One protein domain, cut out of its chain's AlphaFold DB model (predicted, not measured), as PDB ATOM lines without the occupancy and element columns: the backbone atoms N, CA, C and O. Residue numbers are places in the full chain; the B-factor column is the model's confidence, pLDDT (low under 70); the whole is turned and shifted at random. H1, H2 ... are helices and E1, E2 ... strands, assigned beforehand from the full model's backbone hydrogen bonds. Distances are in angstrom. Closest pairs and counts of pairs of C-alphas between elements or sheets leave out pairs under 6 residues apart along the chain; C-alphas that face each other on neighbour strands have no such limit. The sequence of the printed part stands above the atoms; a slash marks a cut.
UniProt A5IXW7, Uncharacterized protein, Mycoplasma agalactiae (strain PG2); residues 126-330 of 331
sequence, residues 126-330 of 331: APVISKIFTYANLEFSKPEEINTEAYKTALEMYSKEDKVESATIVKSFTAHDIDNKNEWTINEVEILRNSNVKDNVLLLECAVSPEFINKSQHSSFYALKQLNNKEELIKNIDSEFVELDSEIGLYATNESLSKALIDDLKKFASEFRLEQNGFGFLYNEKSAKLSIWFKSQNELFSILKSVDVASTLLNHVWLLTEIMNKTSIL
ATOM      1  N   ALA A 126      -0.801  27.515 -27.272       81.31
ATOM      2  CA  ALA A 126      -1.826  28.548 -27.131       81.31
ATOM      3  C   ALA A 126      -2.440  28.628 -25.715       81.31
ATOM      4  O   ALA A 126      -2.526  29.741 -25.196       81.31
ATOM      5  N   PRO A 127      -2.776  27.513 -25.025       84.12
ATOM      6  CA  PRO A 127      -3.293  27.579 -23.654       84.12
ATOM      7  C   PRO A 127      -2.279  28.157 -22.658       84.12
ATOM      8  O   PRO A 127      -2.624  28.962 -21.797       84.12
ATOM      9  N   VAL A 128      -1.005  27.784 -22.808       87.75
ATOM     10  CA  VAL A 128       0.077  28.249 -21.933       87.75
ATOM     11  C   VAL A 128       0.364  29.727 -22.179       87.75
ATOM     12  O   VAL A 128       0.501  30.485 -21.228       87.75
ATOM     13  N   ILE A 129       0.418  30.151 -23.444       86.44
ATOM     14  CA  ILE A 129       0.591  31.557 -23.830       86.44
ATOM     15  C   ILE A 129      -0.556  32.393 -23.259       86.44
ATOM     16  O   ILE A 129      -0.291  33.389 -22.593       86.44
ATOM     17  N   SER A 130      -1.804  31.946 -23.430       85.81
ATOM     18  CA  SER A 130      -2.989  32.604 -22.866       85.81
ATOM     19  C   SER A 130      -2.865  32.806 -21.354       85.81
ATOM     20  O   SER A 130      -3.028  33.920 -20.865       85.81
ATOM     21  N   LYS A 131      -2.448  31.773 -20.616       88.44
ATOM     22  CA  LYS A 131      -2.201  31.868 -19.171       88.44
ATOM     23  C   LYS A 131      -1.066  32.828 -18.798       88.44
ATOM     24  O   LYS A 131      -1.108  33.452 -17.745       88.44
ATOM     25  N   ILE A 132      -0.029  32.946 -19.626       88.25
ATOM     26  CA  ILE A 132       1.035  33.923 -19.375       88.25
ATOM     27  C   ILE A 132       0.505  35.347 -19.580       88.25
ATOM     28  O   ILE A 132       0.808  36.215 -18.766       88.25
ATOM     29  N   PHE A 133      -0.314  35.583 -20.608       87.31
ATOM     30  CA  PHE A 133      -0.958  36.881 -20.830       87.31
ATOM     31  C   PHE A 133      -1.893  37.270 -19.674       87.31
ATOM     32  O   PHE A 133      -1.851  38.417 -19.233       87.31
ATOM     33  N   THR A 134      -2.626  36.327 -19.069       87.62
ATOM     34  CA  THR A 134      -3.460  36.657 -17.895       87.62
ATOM     35  C   THR A 134      -2.637  37.091 -16.681       87.62
ATOM     36  O   THR A 134      -3.094  37.907 -15.885       87.62
ATOM     37  N   TYR A 135      -1.385  36.636 -16.542       86.69
ATOM     38  CA  TYR A 135      -0.475  37.151 -15.510       86.69
ATOM     39  C   TYR A 135      -0.071  38.618 -15.702       86.69
ATOM     40  O   TYR A 135       0.517  39.181 -14.768       86.69
ATOM     41  N   ALA A 136      -0.318  39.165 -16.891       83.44
ATOM     42  CA  ALA A 136      -0.097  40.543 -17.303       83.44
ATOM     43  C   ALA A 136      -1.420  41.319 -17.472       83.44
ATOM     44  O   ALA A 136      -1.410  42.360 -18.113       83.44
ATOM     45  N   ASN A 137      -2.535  40.818 -16.920       87.50
ATOM     46  CA  ASN A 137      -3.879  41.400 -17.062       87.50
ATOM     47  C   ASN A 137      -4.359  41.519 -18.520       87.50
ATOM     48  O   ASN A 137      -5.146  42.399 -18.854       87.50
ATOM     49  N   LEU A 138      -3.904  40.610 -19.385       89.31
ATOM     50  CA  LEU A 138      -4.306  40.549 -20.785       89.31
ATOM     51  C   LEU A 138      -5.126  39.279 -21.037       89.31
ATOM     52  O   LEU A 138      -4.692  38.163 -20.734       89.31
ATOM     53  N   GLU A 139      -6.304  39.435 -21.628       89.44
ATOM     54  CA  GLU A 139      -7.122  38.332 -22.117       89.44
ATOM     55  C   GLU A 139      -6.714  37.989 -23.545       89.44
ATOM     56  O   GLU A 139      -6.912  38.755 -24.485       89.44
ATOM     57  N   PHE A 140      -6.111  36.816 -23.706       85.62
ATOM     58  CA  PHE A 140      -5.664  36.332 -25.004       85.62
ATOM     59  C   PHE A 140      -6.813  35.696 -25.787       85.62
ATOM     60  O   PHE A 140      -7.473  34.773 -25.299       85.62
ATOM     61  N   SER A 141      -6.959  36.094 -27.046       81.25
ATOM     62  CA  SER A 141      -7.863  35.479 -28.012       81.25
ATOM     63  C   SER A 141      -7.142  35.200 -29.335       81.25
ATOM     64  O   SER A 141      -6.071  35.735 -29.639       81.25
ATOM     65  N   LYS A 142      -7.700  34.274 -30.120       76.31
ATOM     66  CA  LYS A 142      -7.310  34.141 -31.526       76.31
ATOM     67  C   LYS A 142      -8.108  35.179 -32.320       76.31
ATOM     68  O   LYS A 142      -9.302  35.295 -32.047       76.31
ATOM     69  N   PRO A 143      -7.490  35.874 -33.288       73.44
ATOM     70  CA  PRO A 143      -8.205  36.843 -34.105       73.44
ATOM     71  C   PRO A 143      -9.344  36.156 -34.865       73.44
ATOM     72  O   PRO A 143      -9.159  35.059 -35.401       73.44
ATOM     73  N   GLU A 144     -10.511  36.803 -34.909       62.88
ATOM     74  CA  GLU A 144     -11.662  36.336 -35.694       62.88
ATOM     75  C   GLU A 144     -11.404  36.488 -37.201       62.88
ATOM     76  O   GLU A 144     -11.734  35.594 -37.981       62.88
ATOM     77  N   GLU A 145     -10.717  37.563 -37.598       63.31
ATOM     78  CA  GLU A 145     -10.254  37.808 -38.964       63.31
ATOM     79  C   GLU A 145      -8.776  38.222 -38.965       63.31
ATOM     80  O   GLU A 145      -8.337  39.063 -38.183       63.31
ATOM     81  N   ILE A 146      -7.983  37.632 -39.863       64.81
ATOM     82  CA  ILE A 146      -6.607  38.081 -40.095       64.81
ATOM     83  C   ILE A 146      -6.693  39.290 -41.020       64.81
ATOM     84  O   ILE A 146      -7.062  39.137 -42.184       64.81
ATOM     85  N   ASN A 147      -6.320  40.474 -40.530       67.88
ATOM     86  CA  ASN A 147      -6.134  41.635 -41.394       67.88
ATOM     87  C   ASN A 147      -4.984  41.345 -42.368       67.88
ATOM     88  O   ASN A 147      -3.804  41.497 -42.042       67.88
ATOM     89  N   THR A 148      -5.342  40.906 -43.571       64.75
ATOM     90  CA  THR A 148      -4.390  40.454 -44.582       64.75
ATOM     91  C   THR A 148      -3.494  41.571 -45.085       64.75
ATOM     92  O   THR A 148      -2.489  41.258 -45.700       64.75
ATOM     93  N   GLU A 149      -3.782  42.845 -44.805       75.75
ATOM     94  CA  GLU A 149      -2.978  43.975 -45.273       75.75
ATOM     95  C   GLU A 149      -1.980  44.512 -44.243       75.75
ATOM     96  O   GLU A 149      -1.146  45.342 -44.600       75.75
ATOM     97  N   ALA A 150      -1.996  44.027 -42.995       77.31
ATOM     98  CA  ALA A 150      -1.114  44.544 -41.942       77.31
ATOM     99  C   ALA A 150       0.383  44.432 -42.301       77.31
ATOM    100  O   ALA A 150       1.194  45.242 -41.857       77.31
ATOM    101  N   TYR A 151       0.765  43.487 -43.172       82.88
ATOM    102  CA  TYR A 151       2.142  43.369 -43.661       82.88
ATOM    103  C   TYR A 151       2.633  44.605 -44.436       82.88
ATOM    104  O   TYR A 151       3.845  44.794 -44.538       82.88
ATOM    105  N   LYS A 152       1.737  45.444 -44.985       85.00
ATOM    106  CA  LYS A 152       2.112  46.662 -45.725       85.00
ATOM    107  C   LYS A 152       2.927  47.606 -44.840       85.00
ATOM    108  O   LYS A 152       3.983  48.059 -45.265       85.00
ATOM    109  N   THR A 153       2.529  47.780 -43.581       81.94
ATOM    110  CA  THR A 153       3.275  48.585 -42.601       81.94
ATOM    111  C   THR A 153       4.685  48.035 -42.361       81.94
ATOM    112  O   THR A 153       5.644  48.794 -42.256       81.94
ATOM    113  N   ALA A 154       4.857  46.706 -42.335       85.69
ATOM    114  CA  ALA A 154       6.191  46.108 -42.223       85.69
ATOM    115  C   ALA A 154       7.051  46.373 -43.468       85.69
ATOM    116  O   ALA A 154       8.255  46.579 -43.329       85.69
ATOM    117  N   LEU A 155       6.460  46.382 -44.670       88.12
ATOM    118  CA  LEU A 155       7.180  46.694 -45.911       88.12
ATOM    119  C   LEU A 155       7.735  48.122 -45.908       88.12
ATOM    120  O   LEU A 155       8.839  48.342 -46.399       88.12
ATOM    121  N   GLU A 156       7.025  49.071 -45.299       86.06
ATOM    122  CA  GLU A 156       7.462  50.470 -45.199       86.06
ATOM    123  C   GLU A 156       8.728  50.660 -44.340       86.06
ATOM    124  O   GLU A 156       9.387  51.697 -44.432       86.06
ATOM    125  N   MET A 157       9.127  49.653 -43.549       86.06
ATOM    126  CA  MET A 157      10.401  49.653 -42.815       86.06
ATOM    127  C   MET A 157      11.629  49.398 -43.706       86.06
ATOM    128  O   MET A 157      12.764  49.525 -43.224       86.06
ATOM    129  N   TYR A 158      11.416  48.965 -44.953       86.94
ATOM    130  CA  TYR A 158      12.458  48.539 -45.885       86.94
ATOM    131  C   TYR A 158      12.569  49.494 -47.064       86.94
ATOM    132  O   TYR A 158      11.580  49.966 -47.627       86.94
ATOM    133  N   SER A 159      13.810  49.808 -47.408       84.88
ATOM    134  CA  SER A 159      14.166  50.640 -48.550       84.88
ATOM    135  C   SER A 159      14.074  49.837 -49.852       84.88
ATOM    136  O   SER A 159      14.013  48.604 -49.838       84.88
ATOM    137  N   LYS A 160      14.078  50.506 -51.012       83.06
ATOM    138  CA  LYS A 160      14.067  49.795 -52.307       83.06
ATOM    139  C   LYS A 160      15.328  48.941 -52.478       83.06
ATOM    140  O   LYS A 160      15.290  47.873 -53.087       83.06
ATOM    141  N   GLU A 161      16.430  49.399 -51.901       85.25
ATOM    142  CA  GLU A 161      17.742  48.762 -51.896       85.25
ATOM    143  C   GLU A 161      17.751  47.454 -51.094       85.25
ATOM    144  O   GLU A 161      18.562  46.570 -51.379       85.25
ATOM    145  N   ASP A 162      16.821  47.286 -50.144       85.12
ATOM    146  CA  ASP A 162      16.697  46.071 -49.336       85.12
ATOM    147  C   ASP A 162      16.204  44.852 -50.132       85.12
ATOM    148  O   ASP A 162      16.302  43.734 -49.616       85.12
ATOM    149  N   LYS A 163      15.715  45.047 -51.372       86.75
ATOM    150  CA  LYS A 163      15.271  43.986 -52.300       86.75
ATOM    151  C   LYS A 163      14.324  42.990 -51.628       86.75
ATOM    152  O   LYS A 163      14.584  41.785 -51.582       86.75
ATOM    153  N   VAL A 164      13.239  43.525 -51.072       89.31
ATOM    154  CA  VAL A 164      12.157  42.720 -50.507       89.31
ATOM    155  C   VAL A 164      11.428  41.987 -51.628       89.31
ATOM    156  O   VAL A 164      11.007  42.600 -52.606       89.31
ATOM    157  N   GLU A 165      11.294  40.674 -51.479       88.81
ATOM    158  CA  GLU A 165      10.644  39.795 -52.453       88.81
ATOM    159  C   GLU A 165       9.219  39.448 -52.026       88.81
ATOM    160  O   GLU A 165       8.308  39.421 -52.852       88.81
ATOM    161  N   SER A 166       9.013  39.204 -50.730       89.50
ATOM    162  CA  SER A 166       7.698  38.924 -50.167       89.50
ATOM    163  C   SER A 166       7.597  39.353 -48.705       89.50
ATOM    164  O   SER A 166       8.592  39.447 -47.983       89.50
ATOM    165  N   ALA A 167       6.359  39.601 -48.283       90.94
ATOM    166  CA  ALA A 167       5.974  39.788 -46.895       90.94
ATOM    167  C   ALA A 167       4.745  38.930 -46.609       90.94
ATOM    168  O   ALA A 167       3.810  38.887 -47.411       90.94
ATOM    169  N   THR A 168       4.740  38.204 -45.496       90.38
ATOM    170  CA  THR A 168       3.623  37.317 -45.151       90.38
ATOM    171  C   THR A 168       3.402  37.303 -43.652       90.38
ATOM    172  O   THR A 168       4.342  37.127 -42.882       90.38
ATOM    173  N   ILE A 169       2.150  37.468 -43.231       89.94
ATOM    174  CA  ILE A 169       1.765  37.297 -41.830       89.94
ATOM    175  C   ILE A 169       1.775  35.798 -41.531       89.94
ATOM    176  O   ILE A 169       0.992  35.043 -42.106       89.94
ATOM    177  N   VAL A 170       2.676  35.363 -40.652       88.94
ATOM    178  CA  VAL A 170       2.842  33.945 -40.292       88.94
ATOM    179  C   VAL A 170       2.129  33.586 -38.994       88.94
ATOM    180  O   VAL A 170       1.693  32.446 -38.833       88.94
ATOM    181  N   LYS A 171       1.977  34.547 -38.074       87.69
ATOM    182  CA  LYS A 171       1.183  34.404 -36.846       87.69
ATOM    183  C   LYS A 171       0.470  35.712 -36.529       87.69
ATOM    184  O   LYS A 171       1.005  36.785 -36.792       87.69
ATOM    185  N   SER A 172      -0.713  35.608 -35.938       88.50
ATOM    186  CA  SER A 172      -1.477  36.754 -35.454       88.50
ATOM    187  C   SER A 172      -2.213  36.387 -34.170       88.50
ATOM    188  O   SER A 172      -2.694  35.257 -34.030       88.50
ATOM    189  N   PHE A 173      -2.261  37.324 -33.230       87.50
ATOM    190  CA  PHE A 173      -2.869  37.161 -31.915       87.50
ATOM    191  C   PHE A 173      -3.586  38.436 -31.506       87.50
ATOM    192  O   PHE A 173      -3.122  39.527 -31.829       87.50
ATOM    193  N   THR A 174      -4.653  38.289 -30.733       89.56
ATOM    194  CA  THR A 174      -5.353  39.409 -30.113       89.56
ATOM    195  C   THR A 174      -5.225  39.314 -28.596       89.56
ATOM    196  O   THR A 174      -5.258  38.226 -28.015       89.56
ATOM    197  N   ALA A 175      -5.014  40.453 -27.951       90.44
ATOM    198  CA  ALA A 175      -4.939  40.578 -26.506       90.44
ATOM    199  C   ALA A 175      -5.789  41.771 -26.070       90.44
ATOM    200  O   ALA A 175      -5.568  42.893 -26.518       90.44
ATOM    201  N   HIS A 176      -6.763  41.521 -25.204       91.06
ATOM    202  CA  HIS A 176      -7.581  42.562 -24.602       91.06
ATOM    203  C   HIS A 176      -7.021  42.919 -23.227       91.06
ATOM    204  O   HIS A 176      -6.863  42.050 -22.372       91.06
ATOM    205  N   ASP A 177      -6.677  44.182 -23.027       89.38
ATOM    206  CA  ASP A 177      -6.168  44.690 -21.758       89.38
ATOM    207  C   ASP A 177      -7.330  44.942 -20.797       89.38
ATOM    208  O   ASP A 177      -8.225  45.734 -21.082       89.38
ATOM    209  N   ILE A 178      -7.329  44.251 -19.658       88.06
ATOM    210  CA  ILE A 178      -8.421  44.319 -18.680       88.06
ATOM    211  C   ILE A 178      -8.462  45.692 -17.991       88.06
ATOM    212  O   ILE A 178      -9.542  46.169 -17.634       88.06
ATOM    213  N   ASP A 179      -7.307  46.332 -17.802       85.62
ATOM    214  CA  ASP A 179      -7.185  47.546 -16.995       85.62
ATOM    215  C   ASP A 179      -7.631  48.789 -17.783       85.62
ATOM    216  O   ASP A 179      -8.368  49.626 -17.255       85.62
ATOM    217  N   ASN A 180      -7.225  48.903 -19.053       84.12
ATOM    218  CA  ASN A 180      -7.545  50.060 -19.910       84.12
ATOM    219  C   ASN A 180      -8.513  49.741 -21.067       84.12
ATOM    220  O   ASN A 180      -8.863  50.631 -21.842       84.12
ATOM    221  N   LYS A 181      -8.976  48.490 -21.182       88.06
ATOM    222  CA  LYS A 181      -9.878  48.005 -22.243       88.06
ATOM    223  C   LYS A 181      -9.328  48.159 -23.665       88.06
ATOM    224  O   LYS A 181     -10.104  48.092 -24.620       88.06
ATOM    225  N   ASN A 182      -8.028  48.384 -23.830       89.31
ATOM    226  CA  ASN A 182      -7.410  48.469 -25.143       89.31
ATOM    227  C   ASN A 182      -7.397  47.095 -25.808       89.31
ATOM    228  O   ASN A 182      -7.219  46.061 -25.159       89.31
ATOM    229  N   GLU A 183      -7.547  47.091 -27.126       91.50
ATOM    230  CA  GLU A 183      -7.434  45.876 -27.920       91.50
ATOM    231  C   GLU A 183      -6.135  45.895 -28.714       91.50
ATOM    232  O   GLU A 183      -5.916  46.765 -29.559       91.50
ATOM    233  N   TRP A 184      -5.276  44.919 -28.440       92.12
ATOM    234  CA  TRP A 184      -3.993  44.737 -29.097       92.12
ATOM    235  C   TRP A 184      -4.068  43.614 -30.120       92.12
ATOM    236  O   TRP A 184      -4.387  42.480 -29.782       92.12
ATOM    237  N   THR A 185      -3.675  43.895 -31.356       92.06
ATOM    238  CA  THR A 185      -3.403  42.893 -32.386       92.06
ATOM    239  C   THR A 185      -1.896  42.781 -32.588       92.06
ATOM    240  O   THR A 185      -1.228  43.764 -32.892       92.06
ATOM    241  N   ILE A 186      -1.347  41.579 -32.439       91.75
ATOM    242  CA  ILE A 186       0.082  41.280 -32.548       91.75
ATOM    243  C   ILE A 186       0.292  40.396 -33.774       91.75
ATOM    244  O   ILE A 186      -0.109  39.233 -33.777       91.75
ATOM    245  N   ASN A 187       0.954  40.925 -34.796       91.88
ATOM    246  CA  ASN A 187       1.256  40.221 -36.034       91.88
ATOM    247  C   ASN A 187       2.754  39.930 -36.138       91.88
ATOM    248  O   ASN A 187       3.589  40.821 -36.002       91.88
ATOM    249  N   GLU A 188       3.090  38.680 -36.433       92.62
ATOM    250  CA  GLU A 188       4.423  38.274 -36.862       92.62
ATOM    251  C   GLU A 188       4.443  38.229 -38.390       92.62
ATOM    252  O   GLU A 188       3.733  37.429 -39.007       92.62
ATOM    253  N   VAL A 189       5.256  39.091 -38.995       93.12
ATOM    254  CA  VAL A 189       5.424  39.208 -40.440       93.12
ATOM    255  C   VAL A 189       6.801  38.689 -40.828       93.12
ATOM    256  O   VAL A 189       7.828  39.200 -40.387       93.12
ATOM    257  N   GLU A 190       6.823  37.680 -41.685       93.31
ATOM    258  CA  GLU A 190       8.034  37.173 -42.308       93.31
ATOM    259  C   GLU A 190       8.334  37.982 -43.572       93.31
ATOM    260  O   GLU A 190       7.479  38.103 -44.451       93.31
ATOM    261  N   ILE A 191       9.545  38.532 -43.655       92.69
ATOM    262  CA  ILE A 191      10.037  39.309 -44.794       92.69
ATOM    263  C   ILE A 191      11.171  38.531 -45.458       92.69
ATOM    264  O   ILE A 191      12.228  38.325 -44.851       92.69
ATOM    265  N   LEU A 192      10.965  38.127 -46.713       92.44
ATOM    266  CA  LEU A 192      11.998  37.495 -47.531       92.44
ATOM    267  C   LEU A 192      12.717  38.554 -48.367       92.44
ATOM    268  O   LEU A 192      12.088  39.344 -49.076       92.44
ATOM    269  N   ARG A 193      14.048  38.565 -48.290       91.25
ATOM    270  CA  ARG A 193      14.918  39.499 -49.012       91.25
ATOM    271  C   ARG A 193      16.080  38.764 -49.654       91.25
ATOM    272  O   ARG A 193      16.624  37.825 -49.069       91.25
ATOM    273  N   ASN A 194      16.529  39.247 -50.812       84.56
ATOM    274  CA  ASN A 194      17.714  38.715 -51.504       84.56
ATOM    275  C   ASN A 194      17.719  37.171 -51.604       84.56
ATOM    276  O   ASN A 194      18.746  36.531 -51.370       84.56
ATOM    277  N   SER A 195      16.547  36.589 -51.856       75.94
ATOM    278  CA  SER A 195      16.224  35.167 -52.020       75.94
ATOM    279  C   SER A 195      16.549  34.230 -50.848       75.94
ATOM    280  O   SER A 195      16.079  33.098 -50.839       75.94
ATOM    281  N   ASN A 196      17.321  34.675 -49.851       81.62
ATOM    282  CA  ASN A 196      17.853  33.832 -48.772       81.62
ATOM    283  C   ASN A 196      17.839  34.493 -47.383       81.62
ATOM    284  O   ASN A 196      18.121  33.820 -46.391       81.62
ATOM    285  N   VAL A 197      17.567  35.798 -47.281       86.38
ATOM    286  CA  VAL A 197      17.530  36.506 -45.995       86.38
ATOM    287  C   VAL A 197      16.091  36.556 -45.507       86.38
ATOM    288  O   VAL A 197      15.233  37.142 -46.161       86.38
ATOM    289  N   LYS A 198      15.839  35.949 -44.346       89.25
ATOM    290  CA  LYS A 198      14.544  35.970 -43.667       89.25
ATOM    291  C   LYS A 198      14.635  36.876 -42.442       89.25
ATOM    292  O   LYS A 198      15.348  36.549 -41.492       89.25
ATOM    293  N   ASP A 199      13.891  37.975 -42.466       91.12
ATOM    294  CA  ASP A 199      13.684  38.839 -41.305       91.12
ATOM    295  C   ASP A 199      12.298  38.545 -40.709       91.12
ATOM    296  O   ASP A 199      11.329  38.368 -41.446       91.12
ATOM    297  N   ASN A 200      12.186  38.535 -39.378       92.25
ATOM    298  CA  ASN A 200      10.887  38.518 -38.704       92.25
ATOM    299  C   ASN A 200      10.613  39.923 -38.169       92.25
ATOM    300  O   ASN A 200      11.432  40.480 -37.438       92.25
ATOM    301  N   VAL A 201       9.473  40.497 -38.525       92.81
ATOM    302  CA  VAL A 201       9.005  41.792 -38.030       92.81
ATOM    303  C   VAL A 201       7.788  41.549 -37.154       92.81
ATOM    304  O   VAL A 201       6.869  40.838 -37.547       92.81
ATOM    305  N   LEU A 202       7.781  42.135 -35.964       93.81
ATOM    306  CA  LEU A 202       6.607  42.186 -35.111       93.81
ATOM    307  C   LEU A 202       5.913  43.525 -35.317       93.81
ATOM    308  O   LEU A 202       6.553  44.569 -35.206       93.81
ATOM    309  N   LEU A 203       4.620  43.468 -35.626       93.12
ATOM    310  CA  LEU A 203       3.730  44.617 -35.720       93.12
ATOM    311  C   LEU A 203       2.677  44.504 -34.623       93.12
ATOM    312  O   LEU A 203       1.936  43.522 -34.588       93.12
ATOM    313  N   LEU A 204       2.614  45.487 -33.735       93.06
ATOM    314  CA  LEU A 204       1.576  45.577 -32.718       93.06
ATOM    315  C   LEU A 204       0.674  46.751 -33.077       93.06
ATOM    316  O   LEU A 204       1.153  47.856 -33.314       93.06
ATOM    317  N   GLU A 205      -0.626  46.514 -33.106       91.69
ATOM    318  CA  GLU A 205      -1.632  47.545 -33.307       91.69
ATOM    319  C   GLU A 205      -2.540  47.588 -32.086       91.69
ATOM    320  O   GLU A 205      -3.055  46.556 -31.676       91.69
ATOM    321  N   CYS A 206      -2.742  48.765 -31.515       92.31
ATOM    322  CA  CYS A 206      -3.624  48.992 -30.385       92.31
ATOM    323  C   CYS A 206      -4.766  49.903 -30.815       92.31
ATOM    324  O   CYS A 206      -4.532  51.051 -31.207       92.31
ATOM    325  N   ALA A 207      -5.996  49.404 -30.711       90.75
ATOM    326  CA  ALA A 207      -7.191  50.233 -30.715       90.75
ATOM    327  C   ALA A 207      -7.413  50.750 -29.288       90.75
ATOM    328  O   ALA A 207      -7.714  49.975 -28.377       90.75
ATOM    329  N   VAL A 208      -7.201  52.053 -29.087       88.69
ATOM    330  CA  VAL A 208      -7.306  52.669 -27.761       88.69
ATOM    331  C   VAL A 208      -8.770  52.864 -27.397       88.69
ATOM    332  O   VAL A 208      -9.551  53.413 -28.179       88.69
ATOM    333  N   SER A 209      -9.139  52.446 -26.189       86.62
ATOM    334  CA  SER A 209     -10.495  52.610 -25.684       86.62
ATOM    335  C   SER A 209     -10.852  54.099 -25.544       86.62
ATOM    336  O   SER A 209     -10.139  54.836 -24.856       86.62
ATOM    337  N   PRO A 210     -11.982  54.565 -26.115       83.38
ATOM    338  CA  PRO A 210     -12.388  55.972 -26.048       83.38
ATOM    339  C   PRO A 210     -12.544  56.524 -24.624       83.38
ATOM    340  O   PRO A 210     -12.430  57.730 -24.417       83.38
ATOM    341  N   GLU A 211     -12.822  55.651 -23.651       82.44
ATOM    342  CA  GLU A 211     -12.994  56.003 -22.236       82.44
ATOM    343  C   GLU A 211     -11.678  56.423 -21.562       82.44
ATOM    344  O   GLU A 211     -11.710  57.150 -20.570       82.44
ATOM    345  N   PHE A 212     -10.538  55.990 -22.105       75.50
ATOM    346  CA  PHE A 212      -9.206  56.202 -21.528       75.50
ATOM    347  C   PHE A 212      -8.373  57.232 -22.294       75.50
ATOM    348  O   PHE A 212      -7.245  57.517 -21.906       75.50
ATOM    349  N   ILE A 213      -8.935  57.841 -23.341       79.81
ATOM    350  CA  ILE A 213      -8.275  58.920 -24.073       79.81
ATOM    351  C   ILE A 213      -8.334  60.199 -23.238       79.81
ATOM    352  O   ILE A 213      -9.407  60.781 -23.024       79.81
ATOM    353  N   ASN A 214      -7.170  60.696 -22.817       71.44
ATOM    354  CA  ASN A 214      -7.087  62.000 -22.184       71.44
ATOM    355  C   ASN A 214      -7.250  63.111 -23.229       71.44
ATOM    356  O   ASN A 214      -6.280  63.614 -23.788       71.44
ATOM    357  N   LYS A 215      -8.487  63.574 -23.437       70.94
ATOM    358  CA  LYS A 215      -8.812  64.633 -24.414       70.94
ATOM    359  C   LYS A 215      -8.014  65.934 -24.249       70.94
ATOM    360  O   LYS A 215      -7.950  66.710 -25.192       70.94
ATOM    361  N   SER A 216      -7.442  66.199 -23.071       65.06
ATOM    362  CA  SER A 216      -6.628  67.401 -22.828       65.06
ATOM    363  C   SER A 216      -5.171  67.279 -23.292       65.06
ATOM    364  O   SER A 216      -4.505  68.297 -23.457       65.06
ATOM    365  N   GLN A 217      -4.688  66.053 -23.513       67.12
ATOM    366  CA  GLN A 217      -3.319  65.725 -23.941       67.12
ATOM    367  C   GLN A 217      -3.307  64.848 -25.202       67.12
ATOM    368  O   GLN A 217      -2.268  64.340 -25.616       67.12
ATOM    369  N   HIS A 218      -4.475  64.688 -25.827       78.94
ATOM    370  CA  HIS A 218      -4.652  63.853 -26.999       78.94
ATOM    371  C   HIS A 218      -3.896  64.484 -28.165       78.94
ATOM    372  O   HIS A 218      -4.239  65.573 -28.623       78.94
ATOM    373  N   SER A 219      -2.808  63.835 -28.558       85.00
ATOM    374  CA  SER A 219      -1.909  64.285 -29.614       85.00
ATOM    375  C   SER A 219      -1.507  63.096 -30.461       85.00
ATOM    376  O   SER A 219      -1.360  61.992 -29.944       85.00
ATOM    377  N   SER A 220      -1.314  63.306 -31.758       89.31
ATOM    378  CA  SER A 220      -0.666  62.316 -32.612       89.31
ATOM    379  C   SER A 220       0.841  62.433 -32.443       89.31
ATOM    380  O   SER A 220       1.371  63.543 -32.383       89.31
ATOM    381  N   PHE A 221       1.543  61.304 -32.399       89.88
ATOM    382  CA  PHE A 221       2.988  61.285 -32.187       89.88
ATOM    383  C   PHE A 221       3.662  60.095 -32.864       89.88
ATOM    384  O   PHE A 221       3.043  59.059 -33.093       89.88
ATOM    385  N   TYR A 222       4.949  60.223 -33.170       90.50
ATOM    386  CA  TYR A 222       5.781  59.123 -33.659       90.50
ATOM    387  C   TYR A 222       7.232  59.299 -33.219       90.50
ATOM    388  O   TYR A 222       7.691  60.426 -33.036       90.50
ATOM    389  N   ALA A 223       7.959  58.192 -33.054       89.94
ATOM    390  CA  ALA A 223       9.364  58.238 -32.651       89.94
ATOM    391  C   ALA A 223      10.186  57.030 -33.117       89.94
ATOM    392  O   ALA A 223       9.662  56.035 -33.630       89.94
ATOM    393  N   LEU A 224      11.490  57.122 -32.850       88.75
ATOM    394  CA  LEU A 224      12.532  56.119 -33.057       88.75
ATOM    395  C   LEU A 224      12.704  55.802 -34.545       88.75
ATOM    396  O   LEU A 224      12.900  56.716 -35.350       88.75
ATOM    397  N   LYS A 225      12.680  54.526 -34.953       85.06
ATOM    398  CA  LYS A 225      12.841  54.185 -36.368       85.06
ATOM    399  C   LYS A 225      11.595  54.575 -37.157       85.06
ATOM    400  O   LYS A 225      10.606  53.850 -37.152       85.06
ATOM    401  N   GLN A 226      11.698  55.665 -37.906       79.31
ATOM    402  CA  GLN A 226      10.654  56.152 -38.802       79.31
ATOM    403  C   GLN A 226      10.548  55.287 -40.068       79.31
ATOM    404  O   GLN A 226      11.547  54.759 -40.566       79.31
ATOM    405  N   LEU A 227       9.327  55.140 -40.581       82.56
ATOM    406  CA  LEU A 227       9.040  54.434 -41.831       82.56
ATOM    407  C   LEU A 227       9.503  55.260 -43.039       82.56
ATOM    408  O   LEU A 227       9.548  56.490 -42.986       82.56
ATOM    409  N   ASN A 228       9.805  54.592 -44.153       80.62
ATOM    410  CA  ASN A 228      10.296  55.256 -45.367       80.62
ATOM    411  C   ASN A 228       9.259  56.165 -46.036       80.62
ATOM    412  O   ASN A 228       9.632  56.985 -46.868       80.62
ATOM    413  N   ASN A 229       7.981  56.012 -45.689       74.06
ATOM    414  CA  ASN A 229       6.883  56.799 -46.239       74.06
ATOM    415  C   ASN A 229       6.226  57.711 -45.188       74.06
ATOM    416  O   ASN A 229       5.024  57.978 -45.224       74.06
ATOM    417  N   LYS A 230       7.018  58.162 -44.206       73.56
ATOM    418  CA  LYS A 230       6.531  58.959 -43.072       73.56
ATOM    419  C   LYS A 230       5.786  60.221 -43.505       73.56
ATOM    420  O   LYS A 230       4.789  60.557 -42.880       73.56
ATOM    421  N   GLU A 231       6.217  60.908 -44.567       72.12
ATOM    422  CA  GLU A 231       5.567  62.143 -45.009       72.12
ATOM    423  C   GLU A 231       4.142  61.884 -45.511       72.12
ATOM    424  O   GLU A 231       3.267  62.724 -45.319       72.12
ATOM    425  N   GLU A 232       3.885  60.731 -46.132       69.62
ATOM    426  CA  GLU A 232       2.541  60.331 -46.559       69.62
ATOM    427  C   GLU A 232       1.670  59.943 -45.354       69.62
ATOM    428  O   GLU A 232       0.528  60.392 -45.247       69.62
ATOM    429  N   LEU A 233       2.233  59.202 -44.393       67.81
ATOM    430  CA  LEU A 233       1.546  58.848 -43.145       67.81
ATOM    431  C   LEU A 233       1.169  60.085 -42.319       67.81
ATOM    432  O   LEU A 233       0.050  60.174 -41.822       67.81
ATOM    433  N   ILE A 234       2.074  61.060 -42.217       67.62
ATOM    434  CA  ILE A 234       1.849  62.329 -41.514       67.62
ATOM    435  C   ILE A 234       0.824  63.192 -42.255       67.62
ATOM    436  O   ILE A 234      -0.059  63.766 -41.619       67.62
ATOM    437  N   LYS A 235       0.875  63.252 -43.595       65.81
ATOM    438  CA  LYS A 235      -0.133  63.972 -44.395       65.81
ATOM    439  C   LYS A 235      -1.548  63.458 -44.145       65.81
ATOM    440  O   LYS A 235      -2.469  64.266 -44.098       65.81
ATOM    441  N   ASN A 236      -1.722  62.157 -43.920       62.62
ATOM    442  CA  ASN A 236      -3.029  61.582 -43.584       62.62
ATOM    443  C   ASN A 236      -3.564  62.042 -42.214       62.62
ATOM    444  O   ASN A 236      -4.764  61.943 -41.962       62.62
ATOM    445  N   ILE A 237      -2.699  62.554 -41.335       70.69
ATOM    446  CA  ILE A 237      -3.079  63.083 -40.020       70.69
ATOM    447  C   ILE A 237      -3.510  64.557 -40.129       70.69
ATOM    448  O   ILE A 237      -4.265  65.009 -39.276       70.69
ATOM    449  N   ASP A 238      -3.175  65.273 -41.215       66.62
ATOM    450  CA  ASP A 238      -3.551  66.681 -41.465       66.62
ATOM    451  C   ASP A 238      -3.268  67.570 -40.239       66.62
ATOM    452  O   ASP A 238      -4.162  68.158 -39.631       66.62
ATOM    453  N   SER A 239      -2.018  67.536 -39.773       71.25
ATOM    454  CA  SER A 239      -1.541  68.282 -38.604       71.25
ATOM    455  C   SER A 239      -0.051  68.586 -38.737       71.25
ATOM    456  O   SER A 239       0.706  67.789 -39.295       71.25
ATOM    457  N   GLU A 240       0.374  69.738 -38.219       81.44
ATOM    458  CA  GLU A 240       1.792  70.083 -38.126       81.44
ATOM    459  C   GLU A 240       2.421  69.365 -36.928       81.44
ATOM    460  O   GLU A 240       1.905  69.425 -35.814       81.44
ATOM    461  N   PHE A 241       3.531  68.666 -37.168       87.44
ATOM    462  CA  PHE A 241       4.298  67.990 -36.126       87.44
ATOM    463  C   PHE A 241       5.489  68.852 -35.710       87.44
ATOM    464  O   PHE A 241       6.229  69.351 -36.558       87.44
ATOM    465  N   VAL A 242       5.701  68.963 -34.403       88.94
ATOM    466  CA  VAL A 242       6.859  69.616 -33.792       88.94
ATOM    467  C   VAL A 242       7.791  68.544 -33.233       88.94
ATOM    468  O   VAL A 242       7.340  67.536 -32.686       88.94
ATOM    469  N   GLU A 243       9.096  68.748 -33.391       90.12
ATOM    470  CA  GLU A 243      10.116  67.889 -32.791       90.12
ATOM    471  C   GLU A 243      10.198  68.152 -31.286       90.12
ATOM    472  O   GLU A 243      10.530  69.260 -30.864       90.12
ATOM    473  N   LEU A 244       9.896  67.134 -30.480       90.25
ATOM    474  CA  LEU A 244       9.961  67.220 -29.021       90.25
ATOM    475  C   LEU A 244      11.291  66.708 -28.473       90.25
ATOM    476  O   LEU A 244      11.779  67.217 -27.465       90.25
ATOM    477  N   ASP A 245      11.874  65.696 -29.120       91.94
ATOM    478  CA  ASP A 245      13.153  65.131 -28.704       91.94
ATOM    479  C   ASP A 245      13.938  64.551 -29.885       91.94
ATOM    480  O   ASP A 245      13.498  63.608 -30.541       91.94
ATOM    481  N   SER A 246      15.128  65.098 -30.127       89.19
ATOM    482  CA  SER A 246      15.974  64.735 -31.268       89.19
ATOM    483  C   SER A 246      16.749  63.431 -31.083       89.19
ATOM    484  O   SER A 246      17.123  62.804 -32.072       89.19
ATOM    485  N   GLU A 247      16.986  62.991 -29.843       89.88
ATOM    486  CA  GLU A 247      17.769  61.781 -29.557       89.88
ATOM    487  C   GLU A 247      17.024  60.536 -30.028       89.88
ATOM    488  O   GLU A 247      17.600  59.664 -30.672       89.88
ATOM    489  N   ILE A 248      15.720  60.499 -29.758       89.31
ATOM    490  CA  ILE A 248      14.833  59.422 -30.199       89.31
ATOM    491  C   ILE A 248      13.975  59.820 -31.399       89.31
ATOM    492  O   ILE A 248      13.074  59.071 -31.762       89.31
ATOM    493  N   GLY A 249      14.215  60.988 -32.004       88.62
ATOM    494  CA  GLY A 249      13.429  61.505 -33.124       88.62
ATOM    495  C   GLY A 249      11.923  61.483 -32.853       88.62
ATOM    496  O   GLY A 249      11.173  60.978 -33.690       88.62
ATOM    497  N   LEU A 250      11.508  61.949 -31.669       90.81
ATOM    498  CA  LEU A 250      10.116  62.047 -31.232       90.81
ATOM    499  C   LEU A 250       9.495  63.342 -31.753       90.81
ATOM    500  O   LEU A 250       9.962  64.442 -31.449       90.81
ATOM    501  N   TYR A 251       8.385  63.192 -32.463       90.19
ATOM    502  CA  TYR A 251       7.583  64.284 -32.994       90.19
ATOM    503  C   TYR A 251       6.140  64.131 -32.524       90.19
ATOM    504  O   TYR A 251       5.626  63.012 -32.473       90.19
ATOM    505  N   ALA A 252       5.468  65.244 -32.235       90.19
ATOM    506  CA  ALA A 252       4.058  65.256 -31.855       90.19
ATOM    507  C   ALA A 252       3.323  66.480 -32.410       90.19
ATOM    508  O   ALA A 252       3.947  67.480 -32.763       90.19
ATOM    509  N   THR A 253       1.992  66.423 -32.467       89.88
ATOM    510  CA  THR A 253       1.149  67.554 -32.898       89.88
ATOM    511  C   THR A 253       1.019  68.656 -31.844       89.88
ATOM    512  O   THR A 253       0.535  69.746 -32.142       89.88
ATOM    513  N   ASN A 254       1.456  68.405 -30.605       83.88
ATOM    514  CA  ASN A 254       1.551  69.408 -29.547       83.88
ATOM    515  C   ASN A 254       2.668  69.072 -28.538       83.88
ATOM    516  O   ASN A 254       3.188  67.961 -28.506       83.88
ATOM    517  N   GLU A 255       3.014  70.032 -27.679       82.12
ATOM    518  CA  GLU A 255       4.068  69.889 -26.658       82.12
ATOM    519  C   GLU A 255       3.559  69.288 -25.329       82.12
ATOM    520  O   GLU A 255       4.139  69.520 -24.268       82.12
ATOM    521  N   SER A 256       2.446  68.543 -25.333       77.75
ATOM    522  CA  SER A 256       1.808  68.089 -24.084       77.75
ATOM    523  C   SER A 256       2.492  66.895 -23.405       77.75
ATOM    524  O   SER A 256       2.237  66.637 -22.224       77.75
ATOM    525  N   LEU A 257       3.379  66.186 -24.111       84.06
ATOM    526  CA  LEU A 257       4.093  65.027 -23.578       84.06
ATOM    527  C   LEU A 257       5.120  65.445 -22.518       84.06
ATOM    528  O   LEU A 257       6.042  66.220 -22.769       84.06
ATOM    529  N   SER A 258       4.980  64.895 -21.311       86.44
ATOM    530  CA  SER A 258       5.880  65.235 -20.209       86.44
ATOM    531  C   SER A 258       7.293  64.690 -20.437       86.44
ATOM    532  O   SER A 258       7.482  63.542 -20.842       86.44
ATOM    533  N   LYS A 259       8.305  65.485 -20.075       88.75
ATOM    534  CA  LYS A 259       9.715  65.083 -20.181       88.75
ATOM    535  C   LYS A 259      10.037  63.788 -19.421       88.75
ATOM    536  O   LYS A 259      10.835  62.994 -19.896       88.75
ATOM    537  N   ALA A 260       9.380  63.546 -18.285       90.19
ATOM    538  CA  ALA A 260       9.568  62.321 -17.508       90.19
ATOM    539  C   ALA A 260       9.173  61.056 -18.295       90.19
ATOM    540  O   ALA A 260       9.887  60.060 -18.239       90.19
ATOM    541  N   LEU A 261       8.080  61.107 -19.067       89.06
ATOM    542  CA  LEU A 261       7.660  59.991 -19.923       89.06
ATOM    543  C   LEU A 261       8.632  59.772 -21.091       89.06
ATOM    544  O   LEU A 261       8.924  58.632 -21.445       89.06
ATOM    545  N   ILE A 262       9.164  60.861 -21.655       90.19
ATOM    546  CA  ILE A 262      10.177  60.808 -22.717       90.19
ATOM    547  C   ILE A 262      11.463  60.150 -22.191       90.19
ATOM    548  O   ILE A 262      11.989  59.237 -22.826       90.19
ATOM    549  N   ASP A 263      11.942  60.557 -21.014       92.12
ATOM    550  CA  ASP A 263      13.141  59.989 -20.384       92.12
ATOM    551  C   ASP A 263      12.957  58.491 -20.050       92.12
ATOM    552  O   ASP A 263      13.865  57.681 -20.270       92.12
ATOM    553  N   ASP A 264      11.767  58.091 -19.587       91.06
ATOM    554  CA  ASP A 264      11.422  56.687 -19.341       91.06
ATOM    555  C   ASP A 264      11.422  55.848 -20.630       91.06
ATOM    556  O   ASP A 264      11.942  54.727 -20.641       91.06
ATOM    557  N   LEU A 265      10.878  56.389 -21.726       90.19
ATOM    558  CA  LEU A 265      10.883  55.740 -23.036       90.19
ATOM    559  C   LEU A 265      12.312  55.560 -23.571       90.19
ATOM    560  O   LEU A 265      12.646  54.485 -24.071       90.19
ATOM    561  N   LYS A 266      13.172  56.576 -23.429       91.50
ATOM    562  CA  LYS A 266      14.594  56.501 -23.807       91.50
ATOM    563  C   LYS A 266      15.318  55.391 -23.063       91.50
ATOM    564  O   LYS A 266      15.999  54.557 -23.664       91.50
ATOM    565  N   LYS A 267      15.144  55.358 -21.740       92.62
ATOM    566  CA  LYS A 267      15.739  54.330 -20.890       92.62
ATOM    567  C   LYS A 267      15.281  52.937 -21.318       92.62
ATOM    568  O   LYS A 267      16.116  52.054 -21.488       92.62
ATOM    569  N   PHE A 268      13.984  52.768 -21.563       90.44
ATOM    570  CA  PHE A 268      13.416  51.520 -22.058       90.44
ATOM    571  C   PHE A 268      14.001  51.099 -23.420       90.44
ATOM    572  O   PHE A 268      14.471  49.969 -23.568       90.44
ATOM    573  N   ALA A 269      14.045  52.007 -24.399       89.44
ATOM    574  CA  ALA A 269      14.605  51.730 -25.722       89.44
ATOM    575  C   ALA A 269      16.077  51.288 -25.650       89.44
ATOM    576  O   ALA A 269      16.482  50.356 -26.353       89.44
ATOM    577  N   SER A 270      16.850  51.900 -24.749       90.50
ATOM    578  CA  SER A 270      18.252  51.564 -24.494       90.50
ATOM    579  C   SER A 270      18.424  50.213 -23.787       90.50
ATOM    580  O   SER A 270      19.167  49.354 -24.272       90.50
ATOM    581  N   GLU A 271      17.696  49.970 -22.688       90.19
ATOM    582  CA  GLU A 271      17.778  48.732 -21.892       90.19
ATOM    583  C   GLU A 271      17.482  47.481 -22.726       90.19
ATOM    584  O   GLU A 271      18.181  46.469 -22.614       90.19
ATOM    585  N   PHE A 272      16.496  47.570 -23.621       84.69
ATOM    586  CA  PHE A 272      16.083  46.469 -24.491       84.69
ATOM    587  C   PHE A 272      16.727  46.504 -25.885       84.69
ATOM    588  O   PHE A 272      16.427  45.651 -26.723       84.69
ATOM    589  N   ARG A 273      17.642  47.456 -26.142       86.19
ATOM    590  CA  ARG A 273      18.332  47.651 -27.434       86.19
ATOM    591  C   ARG A 273      17.365  47.722 -28.622       86.19
ATOM    592  O   ARG A 273      17.640  47.186 -29.698       86.19
ATOM    593  N   LEU A 274      16.217  48.362 -28.425       85.56
ATOM    594  CA  LEU A 274      15.116  48.364 -29.387       85.56
ATOM    595  C   LEU A 274      15.481  49.081 -30.692       85.56
ATOM    596  O   LEU A 274      15.097  48.634 -31.771       85.56
ATOM    597  N   GLU A 275      16.309  50.122 -30.622       83.56
ATOM    598  CA  GLU A 275      16.801  50.841 -31.804       83.56
ATOM    599  C   GLU A 275      17.575  49.934 -32.772       83.56
ATOM    600  O   GLU A 275      17.380  50.007 -33.986       83.56
ATOM    601  N   GLN A 276      18.392  49.009 -32.251       86.19
ATOM    602  CA  GLN A 276      19.157  48.053 -33.069       86.19
ATOM    603  C   GLN A 276      18.239  47.103 -33.844       86.19
ATOM    604  O   GLN A 276      18.587  46.611 -34.917       86.19
ATOM    605  N   ASN A 277      17.046  46.880 -33.303       87.81
ATOM    606  CA  ASN A 277      15.998  46.074 -33.898       87.81
ATOM    607  C   ASN A 277      15.068  46.911 -34.791       87.81
ATOM    608  O   ASN A 277      14.088  46.396 -35.317       87.81
ATOM    609  N   GLY A 278      15.366  48.193 -35.009       88.50
ATOM    610  CA  GLY A 278      14.540  49.074 -35.820       88.50
ATOM    611  C   GLY A 278      13.148  49.286 -35.239       88.50
ATOM    612  O   GLY A 278      12.178  49.305 -35.995       88.50
ATOM    613  N   PHE A 279      13.065  49.386 -33.916       92.31
ATOM    614  CA  PHE A 279      11.833  49.704 -33.220       92.31
ATOM    615  C   PHE A 279      11.352  51.117 -33.542       92.31
ATOM    616  O   PHE A 279      12.145  52.058 -33.543       92.31
ATOM    617  N   GLY A 280      10.058  51.257 -33.795       92.50
ATOM    618  CA  GLY A 280       9.388  52.536 -33.983       92.50
ATOM    619  C   GLY A 280       7.907  52.423 -33.667       92.50
ATOM    620  O   GLY A 280       7.360  51.322 -33.559       92.50
ATOM    621  N   PHE A 281       7.272  53.574 -33.477       92.12
ATOM    622  CA  PHE A 281       5.842  53.645 -33.218       92.12
ATOM    623  C   PHE A 281       5.226  54.922 -33.783       92.12
ATOM    624  O   PHE A 281       5.908  55.931 -33.969       92.12
ATOM    625  N   LEU A 282       3.922  54.855 -34.037       90.12
ATOM    626  CA  LEU A 282       3.068  55.941 -34.501       90.12
ATOM    627  C   LEU A 282       1.719  55.830 -33.795       90.12
ATOM    628  O   LEU A 282       1.056  54.801 -33.889       90.12
ATOM    629  N   TYR A 283       1.290  56.902 -33.149       90.25
ATOM    630  CA  TYR A 283      -0.067  57.066 -32.663       90.25
ATOM    631  C   TYR A 283      -0.802  58.115 -33.495       90.25
ATOM    632  O   TYR A 283      -0.310  59.228 -33.688       90.25
ATOM    633  N   ASN A 284      -1.986  57.748 -33.980       88.31
ATOM    634  CA  ASN A 284      -2.900  58.642 -34.680       88.31
ATOM    635  C   ASN A 284      -4.106  58.931 -33.782       88.31
ATOM    636  O   ASN A 284      -4.915  58.038 -33.507       88.31
ATOM    637  N   GLU A 285      -4.237  60.190 -33.364       87.31
ATOM    638  CA  GLU A 285      -5.303  60.651 -32.475       87.31
ATOM    639  C   GLU A 285      -6.692  60.506 -33.116       87.31
ATOM    640  O   GLU A 285      -7.636  60.074 -32.455       87.31
ATOM    641  N   LYS A 286      -6.815  60.786 -34.424       84.12
ATOM    642  CA  LYS A 286      -8.094  60.798 -35.153       84.12
ATOM    643  C   LYS A 286      -8.704  59.405 -35.226       84.12
ATOM    644  O   LYS A 286      -9.918  59.259 -35.129       84.12
ATOM    645  N   SER A 287      -7.859  58.391 -35.399       85.19
ATOM    646  CA  SER A 287      -8.274  56.986 -35.413       85.19
ATOM    647  C   SER A 287      -8.116  56.288 -34.062       85.19
ATOM    648  O   SER A 287      -8.414  55.100 -33.983       85.19
ATOM    649  N   ALA A 288      -7.602  56.977 -33.036       88.38
ATOM    650  CA  ALA A 288      -7.236  56.409 -31.737       88.38
ATOM    651  C   ALA A 288      -6.431  55.095 -31.849       88.38
ATOM    652  O   ALA A 288      -6.669  54.136 -31.113       88.38
ATOM    653  N   LYS A 289      -5.487  55.043 -32.799       89.62
ATOM    654  CA  LYS A 289      -4.741  53.821 -33.131       89.62
ATOM    655  C   LYS A 289      -3.249  54.024 -32.910       89.62
ATOM    656  O   LYS A 289      -2.666  54.933 -33.499       89.62
ATOM    657  N   LEU A 290      -2.648  53.164 -32.090       91.06
ATOM    658  CA  LEU A 290      -1.199  53.069 -31.906       91.06
ATOM    659  C   LEU A 290      -0.673  51.884 -32.718       91.06
ATOM    660  O   LEU A 290      -1.135  50.760 -32.555       91.06
ATOM    661  N   SER A 291       0.309  52.135 -33.571       91.00
ATOM    662  CA  SER A 291       1.021  51.129 -34.351       91.00
ATOM    663  C   SER A 291       2.479  51.102 -33.911       91.00
ATOM    664  O   SER A 291       3.124  52.143 -33.842       91.00
ATOM    665  N   ILE A 292       3.008  49.916 -33.633       93.38
ATOM    666  CA  ILE A 292       4.387  49.677 -33.199       93.38
ATOM    667  C   ILE A 292       4.995  48.625 -34.118       93.38
ATOM    668  O   ILE A 292       4.333  47.649 -34.474       93.38
ATOM    669  N   TRP A 293       6.266  48.783 -34.467       93.12
ATOM    670  CA  TRP A 293       6.999  47.820 -35.280       93.12
ATOM    671  C   TRP A 293       8.409  47.605 -34.752       93.12
ATOM    672  O   TRP A 293       9.033  48.539 -34.263       93.12
ATOM    673  N   PHE A 294       8.935  46.387 -34.874       92.75
ATOM    674  CA  PHE A 294      10.356  46.094 -34.666       92.75
ATOM    675  C   PHE A 294      10.753  44.754 -35.282       92.75
ATOM    676  O   PHE A 294       9.940  43.843 -35.431       92.75
ATOM    677  N   LYS A 295      12.033  44.602 -35.619       91.38
ATOM    678  CA  LYS A 295      12.611  43.332 -36.059       91.38
ATOM    679  C   LYS A 295      12.873  42.430 -34.858       91.38
ATOM    680  O   LYS A 295      13.527  42.822 -33.898       91.38
ATOM    681  N   SER A 296      12.421  41.190 -34.935       87.50
ATOM    682  CA  SER A 296      12.753  40.157 -33.965       87.50
ATOM    683  C   SER A 296      13.807  39.214 -34.534       87.50
ATOM    684  O   SER A 296      13.694  38.718 -35.656       87.50
ATOM    685  N   GLN A 297      14.826  38.913 -33.731       81.31
ATOM    686  CA  GLN A 297      15.849  37.923 -34.088       81.31
ATOM    687  C   GLN A 297      15.292  36.494 -34.123       81.31
ATOM    688  O   GLN A 297      15.849  35.624 -34.791       81.31
ATOM    689  N   ASN A 298      14.199  36.247 -33.398       80.50
ATOM    690  CA  ASN A 298      13.540  34.952 -33.323       80.50
ATOM    691  C   ASN A 298      12.086  35.070 -33.769       80.50
ATOM    692  O   ASN A 298      11.433  36.088 -33.550       80.50
ATOM    693  N   GLU A 299      11.568  33.991 -34.338       84.31
ATOM    694  CA  GLU A 299      10.134  33.858 -34.570       84.31
ATOM    695  C   GLU A 299       9.364  33.980 -33.240       84.31
ATOM    696  O   GLU A 299       9.799  33.455 -32.202       84.31
ATOM    697  N   LEU A 300       8.213  34.652 -33.256       82.94
ATOM    698  CA  LEU A 300       7.433  34.903 -32.045       82.94
ATOM    699  C   LEU A 300       6.957  33.575 -31.444       82.94
ATOM    700  O   LEU A 300       6.467  32.683 -32.142       82.94
ATOM    701  N   PHE A 301       7.155  33.427 -30.133       82.25
ATOM    702  CA  PHE A 301       6.927  32.179 -29.382       82.25
ATOM    703  C   PHE A 301       7.662  30.945 -29.933       82.25
ATOM    704  O   PHE A 301       7.324  29.812 -29.588       82.25
ATOM    705  N   SER A 302       8.701  31.131 -30.754       81.94
ATOM    706  CA  SER A 302       9.491  30.015 -31.257       81.94
ATOM    707  C   SER A 302      10.414  29.462 -30.187       81.94
ATOM    708  O   SER A 302      11.235  30.156 -29.591       81.94
ATOM    709  N   ILE A 303      10.290  28.158 -29.979       81.06
ATOM    710  CA  ILE A 303      11.067  27.400 -28.997       81.06
ATOM    711  C   ILE A 303      12.072  26.465 -29.680       81.06
ATOM    712  O   ILE A 303      12.694  25.625 -29.032       81.06
ATOM    713  N   LEU A 304      12.231  26.576 -31.007       76.06
ATOM    714  CA  LEU A 304      12.967  25.612 -31.833       76.06
ATOM    715  C   LEU A 304      14.413  25.391 -31.376       76.06
ATOM    716  O   LEU A 304      14.915  24.266 -31.493       76.06
ATOM    717  N   LYS A 305      15.049  26.457 -30.878       73.44
ATOM    718  CA  LYS A 305      16.430  26.489 -30.379       73.44
ATOM    719  C   LYS A 305      16.512  26.587 -28.850       73.44
ATOM    720  O   LYS A 305      17.611  26.700 -28.317       73.44
ATOM    721  N   SER A 306      15.379  26.558 -28.147       76.88
ATOM    722  CA  SER A 306      15.355  26.792 -26.708       76.88
ATOM    723  C   SER A 306      15.576  25.511 -25.905       76.88
ATOM    724  O   SER A 306      14.954  24.478 -26.155       76.88
ATOM    725  N   VAL A 307      16.472  25.595 -24.918       74.62
ATOM    726  CA  VAL A 307      16.677  24.550 -23.902       74.62
ATOM    727  C   VAL A 307      15.672  24.709 -22.754       74.62
ATOM    728  O   VAL A 307      15.243  23.705 -22.185       74.62
ATOM    729  N   ASP A 308      15.259  25.946 -22.463       81.75
ATOM    730  CA  ASP A 308      14.264  26.301 -21.449       81.75
ATOM    731  C   ASP A 308      13.054  26.986 -22.104       81.75
ATOM    732  O   ASP A 308      12.978  28.209 -22.275       81.75
ATOM    733  N   VAL A 309      12.096  26.141 -22.484       83.56
ATOM    734  CA  VAL A 309      10.851  26.531 -23.153       83.56
ATOM    735  C   VAL A 309      10.027  27.489 -22.292       83.56
ATOM    736  O   VAL A 309       9.489  28.461 -22.817       83.56
ATOM    737  N   ALA A 310       9.947  27.246 -20.980       85.75
ATOM    738  CA  ALA A 310       9.139  28.057 -20.074       85.75
ATOM    739  C   ALA A 310       9.699  29.480 -19.982       85.75
ATOM    740  O   ALA A 310       8.964  30.440 -20.204       85.75
ATOM    741  N   SER A 311      11.008  29.613 -19.742       86.31
ATOM    742  CA  SER A 311      11.665  30.923 -19.700       86.31
ATOM    743  C   SER A 311      11.540  31.663 -21.032       86.31
ATOM    744  O   SER A 311      11.255  32.856 -21.041       86.31
ATOM    745  N   THR A 312      11.673  30.961 -22.162       87.81
ATOM    746  CA  THR A 312      11.549  31.584 -23.492       87.81
ATOM    747  C   THR A 312      10.157  32.163 -23.730       87.81
ATOM    748  O   THR A 312      10.041  33.313 -24.146       87.81
ATOM    749  N   LEU A 313       9.100  31.395 -23.440       88.00
ATOM    750  CA  LEU A 313       7.723  31.867 -23.612       88.00
ATOM    751  C   LEU A 313       7.408  33.044 -22.682       88.00
ATOM    752  O   LEU A 313       6.839  34.033 -23.138       88.00
ATOM    753  N   LEU A 314       7.827  32.968 -21.413       88.50
ATOM    754  CA  LEU A 314       7.665  34.064 -20.455       88.50
ATOM    755  C   LEU A 314       8.366  35.332 -20.950       88.50
ATOM    756  O   LEU A 314       7.736  36.378 -21.017       88.50
ATOM    757  N   ASN A 315       9.630  35.238 -21.367       87.25
ATOM    758  CA  ASN A 315      10.392  36.397 -21.834       87.25
ATOM    759  C   ASN A 315       9.748  37.065 -23.056       87.25
ATOM    760  O   ASN A 315       9.729  38.290 -23.134       87.25
ATOM    761  N   HIS A 316       9.204  36.282 -23.994       88.56
ATOM    762  CA  HIS A 316       8.497  36.838 -25.147       88.56
ATOM    763  C   HIS A 316       7.251  37.626 -24.730       88.56
ATOM    764  O   HIS A 316       7.079  38.753 -25.184       88.56
ATOM    765  N   VAL A 317       6.400  37.065 -23.858       88.75
ATOM    766  CA  VAL A 317       5.195  37.775 -23.396       88.75
ATOM    767  C   VAL A 317       5.571  39.009 -22.581       88.75
ATOM    768  O   VAL A 317       5.028  40.075 -22.832       88.75
ATOM    769  N   TRP A 318       6.544  38.903 -21.673       88.00
ATOM    770  CA  TRP A 318       6.995  40.044 -20.871       88.00
ATOM    771  C   TRP A 318       7.508  41.196 -21.728       88.00
ATOM    772  O   TRP A 318       7.140  42.336 -21.479       88.00
ATOM    773  N   LEU A 319       8.324  40.910 -22.749       88.88
ATOM    774  CA  LEU A 319       8.798  41.949 -23.662       88.88
ATOM    775  C   LEU A 319       7.629  42.642 -24.371       88.88
ATOM    776  O   LEU A 319       7.615  43.866 -24.454       88.88
ATOM    777  N   LEU A 320       6.649  41.873 -24.860       90.62
ATOM    778  CA  LEU A 320       5.460  42.434 -25.502       90.62
ATOM    779  C   LEU A 320       4.673  43.320 -24.533       90.62
ATOM    780  O   LEU A 320       4.372  44.456 -24.878       90.62
ATOM    781  N   THR A 321       4.405  42.843 -23.317       88.88
ATOM    782  CA  THR A 321       3.694  43.608 -22.285       88.88
ATOM    783  C   THR A 321       4.438  44.890 -21.902       88.88
ATOM    784  O   THR A 321       3.812  45.936 -21.774       88.88
ATOM    785  N   GLU A 322       5.763  44.851 -21.751       89.00
ATOM    786  CA  GLU A 322       6.551  46.057 -21.454       89.00
ATOM    787  C   GLU A 322       6.494  47.066 -22.609       89.00
ATOM    788  O   GLU A 322       6.271  48.249 -22.364       89.00
ATOM    789  N   ILE A 323       6.613  46.611 -23.865       89.88
ATOM    790  CA  ILE A 323       6.439  47.475 -25.045       89.88
ATOM    791  C   ILE A 323       5.049  48.117 -25.032       89.88
ATOM    792  O   ILE A 323       4.940  49.332 -25.200       89.88
ATOM    793  N   MET A 324       4.002  47.318 -24.813       89.56
ATOM    794  CA  MET A 324       2.614  47.784 -24.764       89.56
ATOM    795  C   MET A 324       2.432  48.859 -23.691       89.56
ATOM    796  O   MET A 324       1.984  49.956 -24.004       89.56
ATOM    797  N   ASN A 325       2.866  48.589 -22.459       86.69
ATOM    798  CA  ASN A 325       2.708  49.498 -21.322       86.69
ATOM    799  C   ASN A 325       3.513  50.795 -21.475       86.69
ATOM    800  O   ASN A 325       3.032  51.875 -21.136       86.69
ATOM    801  N   LYS A 326       4.755  50.704 -21.968       87.62
ATOM    802  CA  LYS A 326       5.645  51.868 -22.106       87.62
ATOM    803  C   LYS A 326       5.280  52.777 -23.271       87.62
ATOM    804  O   LYS A 326       5.673  53.938 -23.258       87.62
ATOM    805  N   THR A 327       4.540  52.273 -24.254       84.69
ATOM    806  CA  THR A 327       4.064  53.081 -25.385       84.69
ATOM    807  C   THR A 327       2.642  53.591 -25.177       84.69
ATOM    808  O   THR A 327       2.364  54.729 -25.543       84.69
ATOM    809  N   SER A 328       1.757  52.817 -24.540       82.06
ATOM    810  CA  SER A 328       0.373  53.236 -24.283       82.06
ATOM    811  C   SER A 328       0.254  54.361 -23.257       82.06
ATOM    812  O   SER A 328      -0.651  55.173 -23.375       82.06
ATOM    813  N   ILE A 329       1.187  54.471 -22.303       82.81
ATOM    814  CA  ILE A 329       1.217  55.560 -21.306       82.81
ATOM    815  C   ILE A 329       1.456  56.955 -21.917       82.81
ATOM    816  O   ILE A 329       1.340  57.962 -21.225       82.81
ATOM    817  N   LEU A 330       1.839  57.019 -23.196       78.69
ATOM    818  CA  LEU A 330       2.019  58.272 -23.932       78.69
ATOM    819  C   LEU A 330       0.693  58.835 -24.479       78.69
ATOM    820  O   LEU A 330       0.693  59.945 -25.005       78.69
TER     821      LEU A 330
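What this domain is: This is residues 126 to 330 of the 331 residues of an uncharacterized protein of Mycoplasma agalactiae (strain PG2) (UniProt A5IXW7). One large, twisted sheet of nine strands runs through the model, and the long helix H6 crosses one of its faces over E3 and E4. On that same face H1 covers the edge strand E1, and H4 meets H6 near its end, while the small helix H2 packs on the opposite face. The printed part has 205 residues with six named helices and nine named strands, along the chain H1 E1 H2 E2 E3 E4 E5 H3 E6 E7 H4 H5 E8 E9 H6. The sheet's order is E1 E2 E3 E4 E9 E8 E5 E7 E6, antiparallel throughout, and the class is mixed, helices and strands. The whole is compact, with a radius of gyration of the C-alphas of 16.8 A and spans of 47 by 42 by 34 A.

How they stand to each other: Begin in the sheet with E2 (residues 164 to 177), E3 (183 to 193) and E4 (197 to 207), a meander, each strand the antiparallel neighbour of the one before. E2 bends by 52 degrees at residue 171. Look for N 170 and O 188 at 2.8 A between E2 and E3, and N 189 and O 201 at 2.8 A between E3 and E4. Beside E2 is the edge strand E1 (138 to 141), with N 139 and O 176 at 2.8 A. Beyond E4 come E9 (289 to 296), with N 204 and O 292 at 2.9 A, and E8 (280 to 284), which forms a hairpin with E9, N 282 and O 291 at 2.8 A. Next are E5 (221 to 224), with N 283 and O 221 at 2.8 A, then E7 (250 to 252), with N 222 and O 251 at 3.0 A, and the edge strand E6 (242 to 245), with N 242 and O 252 at 2.8 A. E5, H3 (230 to 235) and E6 make a split strand-helix-strand unit, two strands running the same way with E7 between them, and its crossover is right-handed. E7, H4 (259 to 271) with H5 (274 to 277), and E8 make another, left-handed, with E5 between. H6 (309 to 328) is on the sheet at a height of 9.4 A, across the strands, at 68 degrees to E3 on the local plane. H1 (126 to 134) is on the same face at a height of 6.6 A, over E1 and along it. H1 touches residues 313 to 317 of H6 at a steep tilt of 45 degrees, the closest C-alphas being Ile 132 and Leu 314, 6.7 A apart. H4 and H6 only just touch, with 3 pairs of C-alphas within 8 A, Leu 265 and Lys 326 closest at 6.6 A. H2 (151 to 155) is on the opposite face from H6, at a height of 6.5 A. H5 stands at the sheet's level, and H3 only grazes the sheet with residues 230 to 234. Every O i to N i+4 pair is within hydrogen-bond range in H1, H2, H3, H4 and H6; H5 is too short for one.

Where its parts are: Find C-alpha 126 at (-1.826, 28.548, -27.131), where H1 begins its 12.4 A. From C-alpha 164 at (12.157, 42.720, -50.507), E2 runs 34.1 A; E3 spans 31.4 A, E4 32.1 A and E9 22.2 A. H4 measures 18.3 A, and H6, 28.7 A long, ends at C-alpha 328 at (0.373, 53.236, -24.283).

The domain as a whole: The two C-alphas farthest apart, Glu 240 and Val 307, are 50.0 A apart. The printed part has no cut. Look for long links at residues 208 to 220, between E4 and E5, and 297 to 308, between E9 and H6. Mean pLDDT of the printed part is 85.2; residues 144 to 148, 216 to 217, 232 to 236 and 238 are under 70.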